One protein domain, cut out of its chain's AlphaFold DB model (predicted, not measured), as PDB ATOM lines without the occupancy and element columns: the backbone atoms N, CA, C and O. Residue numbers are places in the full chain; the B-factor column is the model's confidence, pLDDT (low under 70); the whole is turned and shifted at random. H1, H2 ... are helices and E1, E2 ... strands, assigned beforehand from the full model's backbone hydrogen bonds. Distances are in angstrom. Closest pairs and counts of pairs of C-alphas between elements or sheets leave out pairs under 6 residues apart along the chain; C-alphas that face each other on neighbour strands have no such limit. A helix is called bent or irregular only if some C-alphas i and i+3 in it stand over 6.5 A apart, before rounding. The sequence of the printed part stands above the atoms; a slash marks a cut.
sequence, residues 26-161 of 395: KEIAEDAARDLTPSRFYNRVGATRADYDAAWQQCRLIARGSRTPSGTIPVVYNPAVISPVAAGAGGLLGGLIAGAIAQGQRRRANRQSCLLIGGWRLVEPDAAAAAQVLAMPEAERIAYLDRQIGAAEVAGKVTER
ATOM      1  N   LYS A  26     -25.176  27.605 -11.262       86.94
ATOM      2  CA  LYS A  26     -26.307  28.391 -11.763       86.94
ATOM      3  C   LYS A  26     -26.880  29.324 -10.694       86.94
ATOM      4  O   LYS A  26     -27.085  30.504 -10.973       86.94
ATOM      5  N   GLU A  27     -27.097  28.827  -9.478       87.44
ATOM      6  CA  GLU A  27     -27.574  29.644  -8.356       87.44
ATOM      7  C   GLU A  27     -26.570  30.746  -8.008       87.44
ATOM      8  O   GLU A  27     -26.966  31.889  -7.779       87.44
ATOM      9  N   ILE A  28     -25.267  30.437  -8.038       87.69
ATOM     10  CA  ILE A  28     -24.198  31.427  -7.845       87.69
ATOM     11  C   ILE A  28     -24.284  32.524  -8.909       87.69
ATOM     12  O   ILE A  28     -24.251  33.704  -8.559       87.69
ATOM     13  N   ALA A  29     -24.403  32.158 -10.187       88.94
ATOM     14  CA  ALA A  29     -24.474  33.120 -11.282       88.94
ATOM     15  C   ALA A  29     -25.717  34.022 -11.181       88.94
ATOM     16  O   ALA A  29     -25.617  35.236 -11.388       88.94
ATOM     17  N   GLU A  30     -26.875  33.459 -10.815       89.00
ATOM     18  CA  GLU A  30     -28.121  34.203 -10.588       89.00
ATOM     19  C   GLU A  30     -28.006  35.173  -9.402       89.00
ATOM     20  O   GLU A  30     -28.426  36.331  -9.493       89.00
ATOM     21  N   ASP A  31     -27.410  34.731  -8.294       89.00
ATOM     22  CA  ASP A  31     -27.187  35.557  -7.110       89.00
ATOM     23  C   ASP A  31     -26.154  36.670  -7.376       89.00
ATOM     24  O   ASP A  31     -26.377  37.822  -6.987       89.00
ATOM     25  N   ALA A  32     -25.056  36.355  -8.068       91.62
ATOM     26  CA  ALA A  32     -24.012  37.304  -8.447       91.62
ATOM     27  C   ALA A  32     -24.526  38.350  -9.450       91.62
ATOM     28  O   ALA A  32     -24.193  39.532  -9.339       91.62
ATOM     29  N   ALA A  33     -25.419  37.962 -10.370       90.88
ATOM     30  CA  ALA A  33     -26.045  38.882 -11.322       90.88
ATOM     31  C   ALA A  33     -26.803  40.033 -10.637       90.88
ATOM     32  O   ALA A  33     -26.891  41.123 -11.197       90.88
ATOM     33  N   ARG A  34     -27.305  39.842  -9.409       89.69
ATOM     34  CA  ARG A  34     -28.008  40.893  -8.643       89.69
ATOM     35  C   ARG A  34     -27.103  42.064  -8.250       89.69
ATOM     36  O   ARG A  34     -27.599  43.154  -7.955       89.69
ATOM     37  N   ASP A  35     -25.789  41.847  -8.231       89.69
ATOM     38  CA  ASP A  35     -24.791  42.883  -7.969       89.69
ATOM     39  C   ASP A  35     -24.307  43.584  -9.256       89.69
ATOM     40  O   ASP A  35     -23.607  44.595  -9.156       89.69
ATOM     41  N   LEU A  36     -24.715  43.105 -10.439       93.69
ATOM     42  CA  LEU A  36     -24.409  43.689 -11.746       93.69
ATOM     43  C   LEU A  36     -25.651  44.389 -12.308       93.69
ATOM     44  O   LEU A  36     -26.551  43.766 -12.869       93.69
ATOM     45  N   THR A  37     -25.713  45.707 -12.158       94.25
ATOM     46  CA  THR A  37     -26.837  46.527 -12.618       94.25
ATOM     47  C   THR A  37     -26.372  47.576 -13.633       94.25
ATOM     48  O   THR A  37     -25.189  47.908 -13.698       94.25
ATOM     49  N   PRO A  38     -27.297  48.183 -14.400       93.50
ATOM     50  CA  PRO A  38     -26.963  49.302 -15.286       93.50
ATOM     51  C   PRO A  38     -26.287  50.485 -14.578       93.50
ATOM     52  O   PRO A  38     -25.545  51.236 -15.198       93.50
ATOM     53  N   SER A  39     -26.561  50.663 -13.284       94.06
ATOM     54  CA  SER A  39     -26.045  51.765 -12.469       94.06
ATOM     55  C   SER A  39     -24.781  51.427 -11.679       94.06
ATOM     56  O   SER A  39     -24.151  52.337 -11.145       94.06
ATOM     57  N   ARG A  40     -24.414  50.145 -11.569       95.44
ATOM     58  CA  ARG A  40     -23.176  49.708 -10.920       95.44
ATOM     59  C   ARG A  40     -22.797  48.298 -11.359       95.44
ATOM     60  O   ARG A  40     -23.636  47.402 -11.360       95.44
ATOM     61  N   PHE A  41     -21.527  48.064 -11.643       96.62
ATOM     62  CA  PHE A  41     -21.027  46.719 -11.923       96.62
ATOM     63  C   PHE A  41     -19.565  46.582 -11.504       96.62
ATOM     64  O   PHE A  41     -18.900  47.571 -11.196       96.62
ATOM     65  N   TYR A  42     -19.068  45.347 -11.470       97.75
ATOM     66  CA  TYR A  42     -17.664  45.070 -11.190       97.75
ATOM     67  C   TYR A  42     -16.911  44.757 -12.473       97.75
ATOM     68  O   TYR A  42     -17.425  44.090 -13.367       97.75
ATOM     69  N   ASN A  43     -15.671  45.219 -12.535       97.94
ATOM     70  CA  ASN A  43     -14.783  44.987 -13.657       97.94
ATOM     71  C   ASN A  43     -13.375  44.634 -13.154       97.94
ATOM     72  O   ASN A  43     -12.900  45.188 -12.162       97.94
ATOM     73  N   ARG A  44     -12.688  43.744 -13.865       97.56
ATOM     74  CA  ARG A  44     -11.255  43.491 -13.714       97.56
ATOM     75  C   ARG A  44     -10.689  43.208 -15.101       97.56
ATOM     76  O   ARG A  44     -11.205  42.346 -15.800       97.56
ATOM     77  N   VAL A  45      -9.647  43.934 -15.506       96.81
ATOM     78  CA  VAL A  45      -9.081  43.833 -16.865       96.81
ATOM     79  C   VAL A  45      -8.766  42.375 -17.213       96.81
ATOM     80  O   VAL A  45      -8.056  41.702 -16.469       96.81
ATOM     81  N   GLY A  46      -9.305  41.895 -18.336       96.31
ATOM     82  CA  GLY A  46      -9.107  40.530 -18.830       96.31
ATOM     83  C   GLY A  46      -9.905  39.440 -18.105       96.31
ATOM     84  O   GLY A  46      -9.783  38.278 -18.477       96.31
ATOM     85  N   ALA A  47     -10.717  39.779 -17.098       97.44
ATOM     86  CA  ALA A  47     -11.543  38.806 -16.390       97.44
ATOM     87  C   ALA A  47     -12.780  38.393 -17.199       97.44
ATOM     88  O   ALA A  47     -13.358  39.171 -17.955       97.44
ATOM     89  N   THR A  48     -13.223  37.161 -16.993       96.19
ATOM     90  CA  THR A  48     -14.459  36.619 -17.560       96.19
ATOM     91  C   THR A  48     -15.622  36.731 -16.574       96.19
ATOM     92  O   THR A  48     -15.432  36.980 -15.381       96.19
ATOM     93  N   ARG A  49     -16.847  36.482 -17.053       94.62
ATOM     94  CA  ARG A  49     -18.017  36.351 -16.173       94.62
ATOM     95  C   ARG A  49     -17.830  35.251 -15.121       94.62
ATOM     96  O   ARG A  49     -18.132  35.471 -13.955       94.62
ATOM     97  N   ALA A  50     -17.253  34.116 -15.514       94.50
ATOM     98  CA  ALA A  50     -16.964  33.017 -14.597       94.50
ATOM     99  C   ALA A  50     -15.966  33.419 -13.496       94.50
ATOM    100  O   ALA A  50     -16.153  33.049 -12.337       94.50
ATOM    101  N   ASP A  51     -14.952  34.230 -13.824       96.31
ATOM    102  CA  ASP A  51     -14.022  34.762 -12.819       96.31
ATOM    103  C   ASP A  51     -14.735  35.659 -11.801       96.31
ATOM    104  O   ASP A  51     -14.408  35.628 -10.611       96.31
ATOM    105  N   TYR A  52     -15.705  36.460 -12.260       97.06
ATOM    106  CA  TYR A  52     -16.529  37.292 -11.384       97.06
ATOM    107  C   TYR A  52     -17.393  36.443 -10.459       97.06
ATOM    108  O   TYR A  52     -17.351  36.652  -9.249       97.06
ATOM    109  N   ASP A  53     -18.125  35.471 -11.000       95.44
ATOM    110  CA  ASP A  53     -19.019  34.617 -10.216       95.44
ATOM    111  C   ASP A  53     -18.229  33.817  -9.156       95.44
ATOM    112  O   ASP A  53     -18.632  33.745  -7.991       95.44
ATOM    113  N   ALA A  54     -17.041  33.312  -9.515       94.06
ATOM    114  CA  ALA A  54     -16.137  32.631  -8.587       94.06
ATOM    115  C   ALA A  54     -15.637  33.558  -7.464       94.06
ATOM    116  O   ALA A  54     -15.714  33.206  -6.280       94.06
ATOM    117  N   ALA A  55     -15.168  34.763  -7.808       95.19
ATOM    118  CA  ALA A  55     -14.722  35.746  -6.821       95.19
ATOM    119  C   ALA A  55     -15.875  36.221  -5.925       95.19
ATOM    120  O   ALA A  55     -15.712  36.367  -4.710       95.19
ATOM    121  N   TRP A  56     -17.059  36.421  -6.504       95.75
ATOM    122  CA  TRP A  56     -18.265  36.814  -5.788       95.75
ATOM    123  C   TRP A  56     -18.659  35.762  -4.752       95.75
ATOM    124  O   TRP A  56     -18.898  36.112  -3.589       95.75
ATOM    125  N   GLN A  57     -18.656  34.482  -5.132       93.56
ATOM    126  CA  GLN A  57     -18.973  33.386  -4.221       93.56
ATOM    127  C   GLN A  57     -17.933  33.255  -3.107       93.56
ATOM    128  O   GLN A  57     -18.300  33.155  -1.934       93.56
ATOM    129  N   GLN A  58     -16.639  33.329  -3.434       91.19
ATOM    130  CA  GLN A  58     -15.580  33.328  -2.421       91.19
ATOM    131  C   GLN A  58     -15.796  34.461  -1.406       91.19
ATOM    132  O   GLN A  58     -15.823  34.224  -0.196       91.19
ATOM    133  N   CYS A  59     -16.037  35.681  -1.887       92.56
ATOM    134  CA  CYS A  59     -16.280  36.840  -1.037       92.56
ATOM    135  C   CYS A  59     -17.592  36.749  -0.237       92.56
ATOM    136  O   CYS A  59     -17.660  37.253   0.886       92.56
ATOM    137  N   ARG A  60     -18.631  36.078  -0.756       90.81
ATOM    138  CA  ARG A  60     -19.870  35.774  -0.016       90.81
ATOM    139  C   ARG A  60     -19.609  34.826   1.150       90.81
ATOM    140  O   ARG A  60     -20.110  35.092   2.245       90.81
ATOM    141  N   LEU A  61     -18.829  33.766   0.939       85.62
ATOM    142  CA  LEU A  61     -18.467  32.809   1.988       85.62
ATOM    143  C   LEU A  61     -17.600  33.465   3.072       85.62
ATOM    144  O   LEU A  61     -17.863  33.268   4.259       85.62
ATOM    145  N   ILE A  62     -16.648  34.319   2.685       85.00
ATOM    146  CA  ILE A  62     -15.839  35.104   3.633       85.00
ATOM    147  C   ILE A  62     -16.720  36.063   4.436       85.00
ATOM    148  O   ILE A  62     -16.679  36.065   5.661       85.00
ATOM    149  N   ALA A  63     -17.592  36.833   3.777       84.88
ATOM    150  CA  ALA A  63     -18.468  37.787   4.459       84.88
ATOM    151  C   ALA A  63     -19.435  37.118   5.460       84.88
ATOM    152  O   ALA A  63     -19.892  37.763   6.412       84.88
ATOM    153  N   ARG A  64     -19.760  35.833   5.254       81.62
ATOM    154  CA  ARG A  64     -20.546  34.999   6.180       81.62
ATOM    155  C   ARG A  64     -19.711  34.405   7.321       81.62
ATOM    156  O   ARG A  64     -20.296  34.012   8.327       81.62
ATOM    157  N   GLY A  65     -18.385  34.394   7.194       74.75
ATOM    158  CA  GLY A  65     -17.459  33.733   8.114       74.75
ATOM    159  C   GLY A  65     -17.287  32.238   7.855       74.75
ATOM    160  O   GLY A  65     -16.738  31.549   8.709       74.75
ATOM    161  N   SER A  66     -17.762  31.727   6.714       72.44
ATOM    162  CA  SER A  66     -17.662  30.307   6.347       72.44
ATOM    163  C   SER A  66     -16.275  29.941   5.806       72.44
ATOM    164  O   SER A  66     -15.886  28.777   5.844       72.44
ATOM    165  N   ARG A  67     -15.526  30.925   5.291       77.62
ATOM    166  CA  ARG A  67     -14.145  30.772   4.808       77.62
ATOM    167  C   ARG A  67     -13.271  31.934   5.264       77.62
ATOM    168  O   ARG A  67     -13.756  33.054   5.418       77.62
ATOM    169  N   THR A  68     -11.984  31.677   5.443       75.38
ATOM    170  CA  THR A  68     -10.968  32.728   5.555       75.38
ATOM    171  C   THR A  68     -10.691  33.337   4.172       75.38
ATOM    172  O   THR A  68     -11.015  32.726   3.145       75.38
ATOM    173  N   PRO A  69     -10.051  34.515   4.094       79.06
ATOM    174  CA  PRO A  69      -9.654  35.089   2.810       79.06
ATOM    175  C   PRO A  69      -8.666  34.249   1.997       79.06
ATOM    176  O   PRO A  69      -8.677  34.342   0.771       79.06
ATOM    177  N   SER A  70      -7.880  33.381   2.641       74.88
ATOM    178  CA  SER A  70      -7.040  32.388   1.953       74.88
ATOM    179  C   SER A  70      -7.812  31.154   1.467       74.88
ATOM    180  O   SER A  70      -7.241  30.307   0.786       74.88
ATOM    181  N   GLY A  71      -9.110  31.052   1.771       67.81
ATOM    182  CA  GLY A  71      -9.985  29.964   1.331       67.81
ATOM    183  C   GLY A  71     -10.080  28.785   2.301       67.81
ATOM    184  O   GLY A  71     -10.798  27.831   2.004       67.81
ATOM    185  N   THR A  72      -9.415  28.845   3.459       71.94
ATOM    186  CA  THR A  72      -9.488  27.801   4.492       71.94
ATOM    187  C   THR A  72     -10.803  27.870   5.273       71.94
ATOM    188  O   THR A  72     -11.456  28.914   5.338       71.94
ATOM    189  N   ILE A  73     -11.226  26.748   5.858       72.94
ATOM    190  CA  ILE A  73     -12.381  26.713   6.766       72.94
ATOM    191  C   ILE A  73     -11.890  27.135   8.157       72.94
ATOM    192  O   ILE A  73     -10.973  26.487   8.670       72.94
ATOM    193  N   PRO A  74     -12.470  28.179   8.783       67.00
ATOM    194  CA  PRO A  74     -12.017  28.630  10.090       67.00
ATOM    195  C   PRO A  74     -12.153  27.536  11.151       67.00
ATOM    196  O   PRO A  74     -13.207  26.905  11.276       67.00
ATOM    197  N   VAL A  75     -11.101  27.323  11.943       60.22
ATOM    198  CA  VAL A  75     -11.023  26.181  12.880       60.22
ATOM    199  C   VAL A  75     -11.986  26.349  14.061       60.22
ATOM    200  O   VAL A  75     -12.470  25.368  14.626       60.22
ATOM    201  N   VAL A  76     -12.295  27.594  14.443       59.12
ATOM    202  CA  VAL A  76     -13.223  27.909  15.537       59.12
ATOM    203  C   VAL A  76     -14.047  29.147  15.189       59.12
ATOM    204  O   VAL A  76     -13.575  30.275  15.302       59.12
ATOM    205  N   TYR A  77     -15.328  28.963  14.862       51.31
ATOM    206  CA  TYR A  77     -16.291  30.067  14.855       51.31
ATOM    207  C   TYR A  77     -16.633  30.437  16.308       51.31
ATOM    208  O   TYR A  77     -17.446  29.769  16.951       51.31
ATOM    209  N   ASN A  78     -15.993  31.475  16.863       47.38
ATOM    210  CA  ASN A  78     -16.369  32.016  18.171       47.38
ATOM    211  C   ASN A  78     -17.239  33.280  18.015       47.38
ATOM    212  O   ASN A  78     -16.703  34.391  17.929       47.38
ATOM    213  N   PRO A  79     -18.581  33.160  18.048       43.66
ATOM    214  CA  PRO A  79     -19.467  34.316  17.925       43.66
ATOM    215  C   PRO A  79     -19.307  35.323  19.076       43.66
ATOM    216  O   PRO A  79     -19.693  36.476  18.916       43.66
ATOM    217  N   ALA A  80     -18.708  34.939  20.212       39.81
ATOM    218  CA  ALA A  80     -18.497  35.833  21.353       39.81
ATOM    219  C   ALA A  80     -17.316  36.808  21.177       39.81
ATOM    220  O   ALA A  80     -17.257  37.803  21.892       39.81
ATOM    221  N   VAL A  81     -16.391  36.545  20.246       43.47
ATOM    222  CA  VAL A  81     -15.242  37.434  19.951       43.47
ATOM    223  C   VAL A  81     -15.553  38.369  18.776       43.47
ATOM    224  O   VAL A  81     -14.974  39.441  18.655       43.47
ATOM    225  N   ILE A  82     -16.500  37.972  17.923       45.84
ATOM    226  CA  ILE A  82     -16.754  38.595  16.622       45.84
ATOM    227  C   ILE A  82     -18.105  39.342  16.575       45.84
ATOM    228  O   ILE A  82     -18.337  40.163  15.690       45.84
ATOM    229  N   SER A  83     -19.010  39.105  17.531       35.34
ATOM    230  CA  SER A  83     -20.319  39.760  17.552       35.34
ATOM    231  C   SER A  83     -20.300  41.087  18.330       35.34
ATOM    232  O   SER A  83     -20.116  41.069  19.550       35.34
ATOM    233  N   PRO A  84     -20.634  42.228  17.689       38.09
ATOM    234  CA  PRO A  84     -20.912  43.491  18.382       38.09
ATOM    235  C   PRO A  84     -22.035  43.366  19.428       38.09
ATOM    236  O   PRO A  84     -22.157  44.207  20.314       38.09
ATOM    237  N   VAL A  85     -22.854  42.310  19.345       39.06
ATOM    238  CA  VAL A  85     -23.978  42.054  20.253       39.06
ATOM    239  C   VAL A  85     -23.499  41.603  21.638       39.06
ATOM    240  O   VAL A  85     -24.155  41.909  22.629       39.06
ATOM    241  N   ALA A  86     -22.330  40.961  21.756       35.91
ATOM    242  CA  ALA A  86     -21.801  40.551  23.063       35.91
ATOM    243  C   ALA A  86     -21.257  41.734  23.890       35.91
ATOM    244  O   ALA A  86     -21.209  41.655  25.116       35.91
ATOM    245  N   ALA A  87     -20.921  42.855  23.240       35.59
ATOM    246  CA  ALA A  87     -20.595  44.120  23.904       35.59
ATOM    247  C   ALA A  87     -21.828  45.026  24.123       35.59
ATOM    248  O   ALA A  87     -21.734  46.031  24.823       35.59
ATOM    249  N   GLY A  88     -22.983  44.673  23.545       35.38
ATOM    250  CA  GLY A  88     -24.197  45.493  23.500       35.38
ATOM    251  C   GLY A  88     -25.442  44.785  24.032       35.38
ATOM    252  O   GLY A  88     -26.530  44.981  23.493       35.38
ATOM    253  N   ALA A  89     -25.311  43.951  25.068       30.22
ATOM    254  CA  ALA A  89     -26.456  43.372  25.769       30.22
ATOM    255  C   ALA A  89     -27.196  44.457  26.579       30.22
ATOM    256  O   ALA A  89     -27.032  44.596  27.788       30.22
ATOM    257  N   GLY A  90     -28.009  45.238  25.872       28.59
ATOM    258  CA  GLY A  90     -28.921  46.232  26.417       28.59
ATOM    259  C   GLY A  90     -29.961  46.634  25.374       28.59
ATOM    260  O   GLY A  90     -29.880  47.730  24.834       28.59
ATOM    261  N   GLY A  91     -30.931  45.760  25.072       25.34
ATOM    262  CA  GLY A  91     -32.146  46.169  24.351       25.34
ATOM    263  C   GLY A  91     -32.810  45.113  23.459       25.34
ATOM    264  O   GLY A  91     -32.402  44.935  22.322       25.34
ATOM    265  N   LEU A  92     -33.852  44.470  24.005       28.22
ATOM    266  CA  LEU A  92     -35.145  44.034  23.425       28.22
ATOM    267  C   LEU A  92     -35.290  43.634  21.934       28.22
ATOM    268  O   LEU A  92     -34.746  44.232  21.017       28.22
ATOM    269  N   LEU A  93     -36.201  42.673  21.719       34.16
ATOM    270  CA  LEU A  93     -36.610  41.970  20.485       34.16
ATOM    271  C   LEU A  93     -36.727  42.787  19.172       34.16
ATOM    272  O   LEU A  93     -36.588  42.202  18.100       34.16
ATOM    273  N   GLY A  94     -36.889  44.116  19.203       27.41
ATOM    274  CA  GLY A  94     -36.756  44.972  18.008       27.41
ATOM    275  C   GLY A  94     -35.329  45.018  17.427       27.41
ATOM    276  O   GLY A  94     -35.146  45.249  16.230       27.41
ATOM    277  N   GLY A  95     -34.314  44.716  18.245       35.69
ATOM    278  CA  GLY A  95     -32.906  44.623  17.860       35.69
ATOM    279  C   GLY A  95     -32.544  43.384  17.033       35.69
ATOM    280  O   GLY A  95     -31.503  43.391  16.382       35.69
ATOM    281  N   LEU A  96     -33.392  42.348  16.984       39.75
ATOM    282  CA  LEU A  96     -33.121  41.144  16.183       39.75
ATOM    283  C   LEU A  96     -33.361  41.378  14.684       39.75
ATOM    284  O   LEU A  96     -32.549  40.957  13.864       39.75
ATOM    285  N   ILE A  97     -34.420  42.107  14.313       35.47
ATOM    286  CA  ILE A  97     -34.721  42.434  12.905       35.47
ATOM    287  C   ILE A  97     -33.783  43.535  12.399       35.47
ATOM    288  O   ILE A  97     -33.180  43.390  11.335       35.47
ATOM    289  N   ALA A  98     -33.585  44.601  13.183       39.06
ATOM    290  CA  ALA A  98     -32.583  45.621  12.873       39.06
ATOM    291  C   ALA A  98     -31.165  45.019  12.828       39.06
ATOM    292  O   ALA A  98     -30.381  45.363  11.948       39.06
ATOM    293  N   GLY A  99     -30.870  44.057  13.708       52.16
ATOM    294  CA  GLY A  99     -29.636  43.277  13.711       52.16
ATOM    295  C   GLY A  99     -29.462  42.433  12.451       52.16
ATOM    296  O   GLY A  99     -28.386  42.459  11.862       52.16
ATOM    297  N   ALA A 100     -30.513  41.759  11.973       53.62
ATOM    298  CA  ALA A 100     -30.478  40.985  10.732       53.62
ATOM    299  C   ALA A 100     -30.309  41.875   9.485       53.62
ATOM    300  O   ALA A 100     -29.525  41.545   8.592       53.62
ATOM    301  N   ILE A 101     -30.980  43.033   9.431       55.66
ATOM    302  CA  ILE A 101     -30.829  44.014   8.340       55.66
ATOM    303  C   ILE A 101     -29.420  44.614   8.349       55.66
ATOM    304  O   ILE A 101     -28.761  44.639   7.306       55.66
ATOM    305  N   ALA A 102     -28.931  45.035   9.519       62.50
ATOM    306  CA  ALA A 102     -27.574  45.542   9.690       62.50
ATOM    307  C   ALA A 102     -26.534  44.472   9.329       62.50
ATOM    308  O   ALA A 102     -25.551  44.768   8.653       62.50
ATOM    309  N   GLN A 103     -26.772  43.210   9.690       70.50
ATOM    310  CA  GLN A 103     -25.912  42.091   9.316       70.50
ATOM    311  C   GLN A 103     -25.943  41.837   7.802       70.50
ATOM    312  O   GLN A 103     -24.894  41.612   7.203       70.50
ATOM    313  N   GLY A 104     -27.109  41.921   7.158       74.12
ATOM    314  CA  GLY A 104     -27.245  41.805   5.705       74.12
ATOM    315  C   GLY A 104     -26.533  42.932   4.950       74.12
ATOM    316  O   GLY A 104     -25.824  42.669   3.978       74.12
ATOM    317  N   GLN A 105     -26.670  44.179   5.413       82.19
ATOM    318  CA  GLN A 105     -25.944  45.332   4.868       82.19
ATOM    319  C   GLN A 105     -24.430  45.186   5.053       82.19
ATOM    320  O   GLN A 105     -23.694  45.337   4.079       82.19
ATOM    321  N   ARG A 106     -23.969  44.797   6.248       82.19
ATOM    322  CA  ARG A 106     -22.546  44.540   6.525       82.19
ATOM    323  C   ARG A 106     -21.976  43.422   5.664       82.19
ATOM    324  O   ARG A 106     -20.901  43.579   5.108       82.19
ATOM    325  N   ARG A 107     -22.705  42.319   5.467       85.88
ATOM    326  CA  ARG A 107     -22.271  41.231   4.572       85.88
ATOM    327  C   ARG A 107     -22.080  41.715   3.133       85.88
ATOM    328  O   ARG A 107     -21.116  41.313   2.490       85.88
ATOM    329  N   ARG A 108     -22.959  42.593   2.631       88.06
ATOM    330  CA  ARG A 108     -22.793  43.211   1.304       88.06
ATOM    331  C   ARG A 108     -21.586  44.148   1.258       88.06
ATOM    332  O   ARG A 108     -20.800  44.048   0.324       88.06
ATOM    333  N   ALA A 109     -21.414  44.997   2.272       89.69
ATOM    334  CA  ALA A 109     -20.259  45.892   2.377       89.69
ATOM    335  C   ALA A 109     -18.934  45.112   2.440       89.69
ATOM    336  O   ALA A 109     -17.999  45.422   1.708       89.69
ATOM    337  N   ASN A 110     -18.881  44.035   3.226       91.06
ATOM    338  CA  ASN A 110     -17.719  43.156   3.324       91.06
ATOM    339  C   ASN A 110     -17.442  42.403   2.024       91.06
ATOM    340  O   ASN A 110     -16.284  42.274   1.639       91.06
ATOM    341  N   ARG A 111     -18.480  41.942   1.312       93.38
ATOM    342  CA  ARG A 111     -18.312  41.337  -0.018       93.38
ATOM    343  C   ARG A 111     -17.736  42.343  -1.014       93.38
ATOM    344  O   ARG A 111     -16.811  42.003  -1.739       93.38
ATOM    345  N   GLN A 112     -18.239  43.578  -1.024       94.38
ATOM    346  CA  GLN A 112     -17.677  44.643  -1.852       94.38
ATOM    347  C   GLN A 112     -16.214  44.929  -1.476       94.38
ATOM    348  O   GLN A 112     -15.368  44.977  -2.363       94.38
ATOM    349  N   SER A 113     -15.899  45.064  -0.182       93.44
ATOM    350  CA  SER A 113     -14.523  45.250   0.304       93.44
ATOM    351  C   SER A 113     -13.607  44.116  -0.169       93.44
ATOM    352  O   SER A 113     -12.559  44.382  -0.749       93.44
ATOM    353  N   CYS A 114     -14.053  42.864  -0.028       94.88
ATOM    354  CA  CYS A 114     -13.359  41.671  -0.509       94.88
ATOM    355  C   CYS A 114     -13.051  41.732  -2.008       94.88
ATOM    356  O   CYS A 114     -11.907  41.525  -2.406       94.88
ATOM    357  N   LEU A 115     -14.052  42.056  -2.837       96.69
ATOM    358  CA  LEU A 115     -13.876  42.179  -4.284       96.69
ATOM    359  C   LEU A 115     -12.839  43.263  -4.610       96.69
ATOM    360  O   LEU A 115     -11.902  42.999  -5.362       96.69
ATOM    361  N   LEU A 116     -12.955  44.446  -3.999       97.00
ATOM    362  CA  LEU A 116     -12.019  45.553  -4.224       97.00
ATOM    363  C   LEU A 116     -10.585  45.206  -3.793       97.00
ATOM    364  O   LEU A 116      -9.641  45.498  -4.520       97.00
ATOM    365  N   ILE A 117     -10.415  44.549  -2.640       95.38
ATOM    366  CA  ILE A 117      -9.106  44.072  -2.160       95.38
ATOM    367  C   ILE A 117      -8.539  42.990  -3.096       95.38
ATOM    368  O   ILE A 117      -7.332  42.944  -3.324       95.38
ATOM    369  N   GLY A 118      -9.404  42.155  -3.678       93.81
ATOM    370  CA  GLY A 118      -9.068  41.157  -4.698       93.81
ATOM    371  C   GLY A 118      -8.783  41.731  -6.094       93.81
ATOM    372  O   GLY A 118      -8.653  40.963  -7.051       93.81
ATOM    373  N   GLY A 119      -8.703  43.059  -6.231       95.88
ATOM    374  CA  GLY A 119      -8.366  43.745  -7.479       95.88
ATOM    375  C   GLY A 119      -9.541  43.946  -8.437       95.88
ATOM    376  O   GLY A 119      -9.324  44.312  -9.592       95.88
ATOM    377  N   TRP A 120     -10.778  43.712  -7.993       97.88
ATOM    378  CA  TRP A 120     -11.954  44.147  -8.743       97.88
ATOM    379  C   TRP A 120     -12.147  45.656  -8.600       97.88
ATOM    380  O   TRP A 120     -11.835  46.257  -7.575       97.88
ATOM    381  N   ARG A 121     -12.706  46.268  -9.635       97.75
ATOM    382  CA  ARG A 121     -13.033  47.689  -9.704       97.75
ATOM    383  C   ARG A 121     -14.548  47.828  -9.669       97.75
ATOM    384  O   ARG A 121     -15.230  47.146 -10.429       97.75
ATOM    385  N   LEU A 122     -15.079  48.685  -8.800       97.62
ATOM    386  CA  LEU A 122     -16.495  49.051  -8.827       97.62
ATOM    387  C   LEU A 122     -16.674  50.210  -9.807       97.62
ATOM    388  O   LEU A 122     -16.078  51.270  -9.623       97.62
ATOM    389  N   VAL A 123     -17.495  50.006 -10.828       97.88
ATOM    390  CA  VAL A 123     -17.798  51.001 -11.855       97.88
ATOM    391  C   VAL A 123     -19.197  51.542 -11.614       97.88
ATOM    392  O   VAL A 123     -20.152  50.773 -11.526       97.88
ATOM    393  N   GLU A 124     -19.311  52.862 -11.522       97.62
ATOM    394  CA  GLU A 124     -20.571  53.600 -11.440       97.62
ATOM    395  C   GLU A 124     -20.712  54.447 -12.721       97.62
ATOM    396  O   GLU A 124     -20.108  55.525 -12.808       97.62
ATOM    397  N   PRO A 125     -21.444  53.965 -13.746       96.56
ATOM    398  CA  PRO A 125     -21.710  54.736 -14.957       96.56
ATOM    399  C   PRO A 125     -22.434  56.046 -14.648       96.56
ATOM    400  O   PRO A 125     -23.153  56.158 -13.651       96.56
ATOM    401  N   ASP A 126     -22.284  57.038 -15.526       96.19
ATOM    402  CA  ASP A 126     -23.121  58.231 -15.436       96.19
ATOM    403  C   ASP A 126     -24.604  57.901 -15.705       96.19
ATOM    404  O   ASP A 126     -24.964  56.829 -16.199       96.19
ATOM    405  N   ALA A 127     -25.490  58.837 -15.358       95.44
ATOM    406  CA  ALA A 127     -26.930  58.623 -15.469       95.44
ATOM    407  C   ALA A 127     -27.396  58.367 -16.914       95.44
ATOM    408  O   ALA A 127     -28.362  57.628 -17.115       95.44
ATOM    409  N   ALA A 128     -26.722  58.947 -17.913       94.62
ATOM    410  CA  ALA A 128     -27.081  58.773 -19.316       94.62
ATOM    411  C   ALA A 128     -26.703  57.367 -19.803       94.62
ATOM    412  O   ALA A 128     -27.542  56.675 -20.382       94.62
ATOM    413  N   ALA A 129     -25.488  56.911 -19.498       93.69
ATOM    414  CA  ALA A 129     -25.019  55.562 -19.794       93.69
ATOM    415  C   ALA A 129     -25.863  54.502 -19.066       93.69
ATOM    416  O   ALA A 129     -26.307  53.531 -19.680       93.69
ATOM    417  N   ALA A 130     -26.170  54.716 -17.782       95.12
ATOM    418  CA  ALA A 130     -27.023  53.807 -17.020       95.12
ATOM    419  C   ALA A 130     -28.443  53.710 -17.612       95.12
ATOM    420  O   ALA A 130     -28.992  52.611 -17.709       95.12
ATOM    421  N   ALA A 131     -29.030  54.831 -18.048       95.94
ATOM    422  CA  ALA A 131     -30.345  54.849 -18.691       95.94
ATOM    423  C   ALA A 131     -30.341  54.134 -20.052       95.94
ATOM    424  O   ALA A 131     -31.283  53.400 -20.355       95.94
ATOM    425  N   GLN A 132     -29.274  54.293 -20.842       94.44
ATOM    426  CA  GLN A 132     -29.102  53.573 -22.108       94.44
ATOM    427  C   GLN A 132     -29.067  52.057 -21.891       94.44
ATOM    428  O   GLN A 132     -29.795  51.326 -22.558       94.44
ATOM    429  N   VAL A 133     -28.277  51.583 -20.924       94.44
ATOM    430  CA  VAL A 133     -28.172  50.150 -20.604       94.44
ATOM    431  C   VAL A 133     -29.479  49.608 -20.014       94.44
ATOM    432  O   VAL A 133     -29.858  48.469 -20.279       94.44
ATOM    433  N   LEU A 134     -30.209  50.416 -19.240       94.94
ATOM    434  CA  LEU A 134     -31.512  50.031 -18.694       94.94
ATOM    435  C   LEU A 134     -32.586  49.879 -19.784       94.94
ATOM    436  O   LEU A 134     -33.439  48.999 -19.660       94.94
ATOM    437  N   ALA A 135     -32.534  50.699 -20.838       96.38
ATOM    438  CA  ALA A 135     -33.464  50.651 -21.966       96.38
ATOM    439  C   ALA A 135     -33.243  49.448 -22.905       96.38
ATOM    440  O   ALA A 135     -34.103  49.165 -23.739       96.38
ATOM    441  N   MET A 136     -32.120  48.730 -22.773       96.75
ATOM    442  CA  MET A 136     -31.848  47.516 -23.545       96.75
ATOM    443  C   MET A 136     -32.804  46.373 -23.147       96.75
ATOM    444  O   MET A 136     -33.113  46.209 -21.957       96.75
ATOM    445  N   PRO A 137     -33.213  45.516 -24.104       96.75
ATOM    446  CA  PRO A 137     -33.812  44.220 -23.803       96.75
ATOM    447  C   PRO A 137     -32.940  43.418 -22.833       96.75
ATOM    448  O   PRO A 137     -31.714  43.508 -22.865       96.75
ATOM    449  N   GLU A 138     -33.557  42.598 -21.982       91.81
ATOM    450  CA  GLU A 138     -32.852  41.895 -20.902       91.81
ATOM    451  C   GLU A 138     -31.639  41.085 -21.378       91.81
ATOM    452  O   GLU A 138     -30.556  41.225 -20.812       91.81
ATOM    453  N   ALA A 139     -31.787  40.307 -22.453       93.38
ATOM    454  CA  ALA A 139     -30.694  39.512 -23.010       93.38
ATOM    455  C   ALA A 139     -29.527  40.382 -23.514       93.38
ATOM    456  O   ALA A 139     -28.362  40.050 -23.299       93.38
ATOM    457  N   GLU A 140     -29.826  41.520 -24.146       95.69
ATOM    458  CA  GLU A 140     -28.809  42.456 -24.631       95.69
ATOM    459  C   GLU A 140     -28.111  43.172 -23.472       95.69
ATOM    460  O   GLU A 140     -26.888  43.319 -23.485       95.69
ATOM    461  N   ARG A 141     -28.866  43.545 -22.434       94.44
ATOM    462  CA  ARG A 141     -28.339  44.147 -21.207       94.44
ATOM    463  C   ARG A 141     -27.373  43.210 -20.484       94.44
ATOM    464  O   ARG A 141     -26.301  43.650 -20.075       94.44
ATOM    465  N   ILE A 142     -27.731  41.932 -20.341       92.06
ATOM    466  CA  ILE A 142     -26.855  40.912 -19.743       92.06
ATOM    467  C   ILE A 142     -25.580  40.778 -20.579       92.06
ATOM    468  O   ILE A 142     -24.483  40.938 -20.048       92.06
ATOM    469  N   ALA A 143     -25.714  40.611 -21.899       93.75
ATOM    470  CA  ALA A 143     -24.567  40.504 -22.796       93.75
ATOM    471  C   ALA A 143     -23.679  41.762 -22.780       93.75
ATOM    472  O   ALA A 143     -22.460  41.661 -22.930       93.75
ATOM    473  N   TYR A 144     -24.264  42.953 -22.615       95.06
ATOM    474  CA  TYR A 144     -23.520  44.195 -22.431       95.06
ATOM    475  C   TYR A 144     -22.697  44.157 -21.142       95.06
ATOM    476  O   TYR A 144     -21.485  44.366 -21.209       95.06
ATOM    477  N   LEU A 145     -23.322  43.860 -19.997       95.06
ATOM    478  CA  LEU A 145     -22.642  43.824 -18.699       95.06
ATOM    479  C   LEU A 145     -21.537  42.761 -18.668       95.06
ATOM    480  O   LEU A 145     -20.442  43.052 -18.197       95.06
ATOM    481  N   ASP A 146     -21.768  41.587 -19.254       93.88
ATOM    482  CA  ASP A 146     -20.760  40.524 -19.335       93.88
ATOM    483  C   ASP A 146     -19.522  40.958 -20.137       93.88
ATOM    484  O   ASP A 146     -18.395  40.660 -19.740       93.88
ATOM    485  N   ARG A 147     -19.698  41.736 -21.218       94.75
ATOM    486  CA  ARG A 147     -18.563  42.341 -21.941       94.75
ATOM    487  C   ARG A 147     -17.817  43.368 -21.092       94.75
ATOM    488  O   ARG A 147     -16.601  43.493 -21.230       94.75
ATOM    489  N   GLN A 148     -18.519  44.100 -20.227       97.00
ATOM    490  CA  GLN A 148     -17.895  45.102 -19.364       97.00
ATOM    491  C   GLN A 148     -17.055  44.487 -18.241       97.00
ATOM    492  O   GLN A 148     -16.159  45.166 -17.756       97.00
ATOM    493  N   ILE A 149     -17.272  43.229 -17.843       96.94
ATOM    494  CA  ILE A 149     -16.522  42.584 -16.746       96.94
ATOM    495  C   ILE A 149     -15.014  42.554 -17.021       96.94
ATOM    496  O   ILE A 149     -14.225  42.895 -16.140       96.94
ATOM    497  N   GLY A 150     -14.623  42.184 -18.243       96.62
ATOM    498  CA  GLY A 150     -13.224  42.028 -18.654       96.62
ATOM    499  C   GLY A 150     -12.629  43.215 -19.398       96.62
ATOM    500  O   GLY A 150     -11.453  43.177 -19.767       96.62
ATOM    501  N   ALA A 151     -13.424  44.253 -19.661       97.12
ATOM    502  CA  ALA A 151     -13.010  45.375 -20.493       97.12
ATOM    503  C   ALA A 151     -11.785  46.098 -19.905       97.12
ATOM    504  O   ALA A 151     -11.701  46.337 -18.695       97.12
ATOM    505  N   ALA A 152     -10.831  46.453 -20.771       95.75
ATOM    506  CA  ALA A 152      -9.657  47.230 -20.380       95.75
ATOM    507  C   ALA A 152     -10.067  48.626 -19.888       95.75
ATOM    508  O   ALA A 152      -9.666  49.058 -18.802       95.75
ATOM    509  N   GLU A 153     -10.947  49.268 -20.655       94.06
ATOM    510  CA  GLU A 153     -11.519  50.580 -20.379       94.06
ATOM    511  C   GLU A 153     -13.023  50.463 -20.133       94.06
ATOM    512  O   GLU A 153     -13.724  49.714 -20.812       94.06
ATOM    513  N   VAL A 154     -13.508  51.217 -19.149       95.19
ATOM    514  CA  VAL A 154     -14.917  51.278 -18.754       95.19
ATOM    515  C   VAL A 154     -15.304  52.737 -18.554       95.19
ATOM    516  O   VAL A 154     -14.514  53.531 -18.043       95.19
ATOM    517  N   ALA A 155     -16.518  53.095 -18.961       92.44
ATOM    518  CA  ALA A 155     -17.033  54.447 -18.790       92.44
ATOM    519  C   ALA A 155     -17.680  54.618 -17.408       92.44
ATOM    520  O   ALA A 155     -18.451  53.766 -16.964       92.44
ATOM    521  N   GLY A 156     -17.404  55.746 -16.754       94.62
ATOM    522  CA  GLY A 156     -17.984  56.108 -15.462       94.62
ATOM    523  C   GLY A 156     -16.944  56.327 -14.370       94.62
ATOM    524  O   GLY A 156     -15.736  56.362 -14.609       94.62
ATOM    525  N   LYS A 157     -17.430  56.489 -13.141       97.25
ATOM    526  CA  LYS A 157     -16.576  56.607 -11.962       97.25
ATOM    527  C   LYS A 157     -16.088  55.219 -11.560       97.25
ATOM    528  O   LYS A 157     -16.886  54.349 -11.220       97.25
ATOM    529  N   VAL A 158     -14.772  55.035 -11.559       96.81
ATOM    530  CA  VAL A 158     -14.125  53.790 -11.136       96.81
ATOM    531  C   VAL A 158     -13.628  53.939  -9.702       96.81
ATOM    532  O   VAL A 158     -12.883  54.864  -9.384       96.81
ATOM    533  N   THR A 159     -14.047  53.027  -8.830       96.50
ATOM    534  CA  THR A 159     -13.535  52.889  -7.465       96.50
ATOM    535  C   THR A 159     -12.702  51.617  -7.380       96.50
ATOM    536  O   THR A 159     -13.207  50.518  -7.605       96.50
ATOM    537  N   GLU A 160     -11.432  51.760  -7.021       94.56
ATOM    538  CA  GLU A 160     -10.479  50.663  -6.858       94.56
ATOM    539  C   GLU A 160      -9.739  50.777  -5.522       94.56
ATOM    540  O   GLU A 160      -9.684  51.848  -4.911       94.56
ATOM    541  N   ARG A 161      -9.169  49.662  -5.054       93.88
ATOM    542  CA  ARG A 161      -8.282  49.639  -3.885       93.88
ATOM    543  C   ARG A 161      -6.945  49.027  -4.267       93.88
ATOM    544  O   ARG A 161      -6.795  47.813  -4.310       93.88
TER     545      ARG A 161
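AT A GLANCE: This is residues 26 to 161 of the 395 residues of an uncharacterized protein of Sphingomonas sp. Leaf32 (UniProt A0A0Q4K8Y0). A small antiparallel sheet of three short strands, E1, E2 and E3, lies toward one end of the model with H5 and H6, while H4, the longest helix, meets H2 at a slant and reaches away from the sheet. A wide loop, residues 65 to 93 with the four-residue H3 in it, joins the far ends of H2 and H4 round an open space; H1 packs across H2. The printed part has 136 residues, with six named helices and three named strands in the order H1 E1 H2 H3 H4 E2 H5 H6 E3; the sheet's order is E1 E2 E3 and the class is mostly helix. The whole is only just loose, close to compact, with a radius of gyration of the C-alphas of 17.5 A and spans of 49 by 33 by 29 A.

IN THESE COORDINATES: The strands are E1, residues 41 to 43, E2, residues 121 to 124, 9.7 A long, and E3, residues 157 to 159. C-alpha 121 is at (-13.033, 47.689, -9.704). H4, residues 94 to 117, runs 34.2 A from C-alpha 94 at (-36.756, 44.972, 18.008) to C-alpha 117 at (-9.106, 44.072, -2.160). It is neither bent nor irregular, but only just: C-alphas 94 and 97 are 6.1 A apart. H2, residues 49 to 64, is 22.5 A long; H6, residues 138 to 149, 16.9 A; H5, residues 127 to 135, 12.2 A; H1, residues 26 to 33, 10.5 A. H3 is residues 79 to 82.

HOW THE PARTS SIT: E1 and E2 are antiparallel neighbours at 142 degrees, with N 43 and O 121 2.9 A apart. E2 and E3 are antiparallel at 150 degrees, with N 159 and O 122 2.8 A apart. H4 only grazes the sheet with its residues 112 to 116, and H6 with its residues 145 to 149. The hub is H2. H4 touches it with residues 107 to 115 alone, at a steep tilt of 44 degrees, opposite ways; their closest C-alphas, Cys 59 and Arg 111, are 5.0 A apart. H1 touches residues 53 to 57 of H2, about perpendicular at 87 degrees, the C-alphas of Ala 29 and Asp 53 closest at 5.8 A. H2 and H6 only just touch, only at their ends, with 3 pairs of C-alphas within 8 A, the closest Arg 49 and Asp 146 at 5.9 A. H5 and H6 only just touch, with 3 such pairs, the closest Val 133 and Arg 141 at 6.0 A. H3 touches no helix. Every O i to N i+4 pair is within hydrogen-bond range in H1, H2, H4, H5 and H6; H3 is too short for one.

THE WHOLE: The C-alphas farthest apart are those of Gly 90 and Glu 140, 51.2 A. The printed part has no cut. The links H2 to H3 and H3 to H4 are long, and residues 86 to 94 stand free. The mean pLDDT of the printed part is 81.1; residue 71 and residues 74 to 102 are under 70.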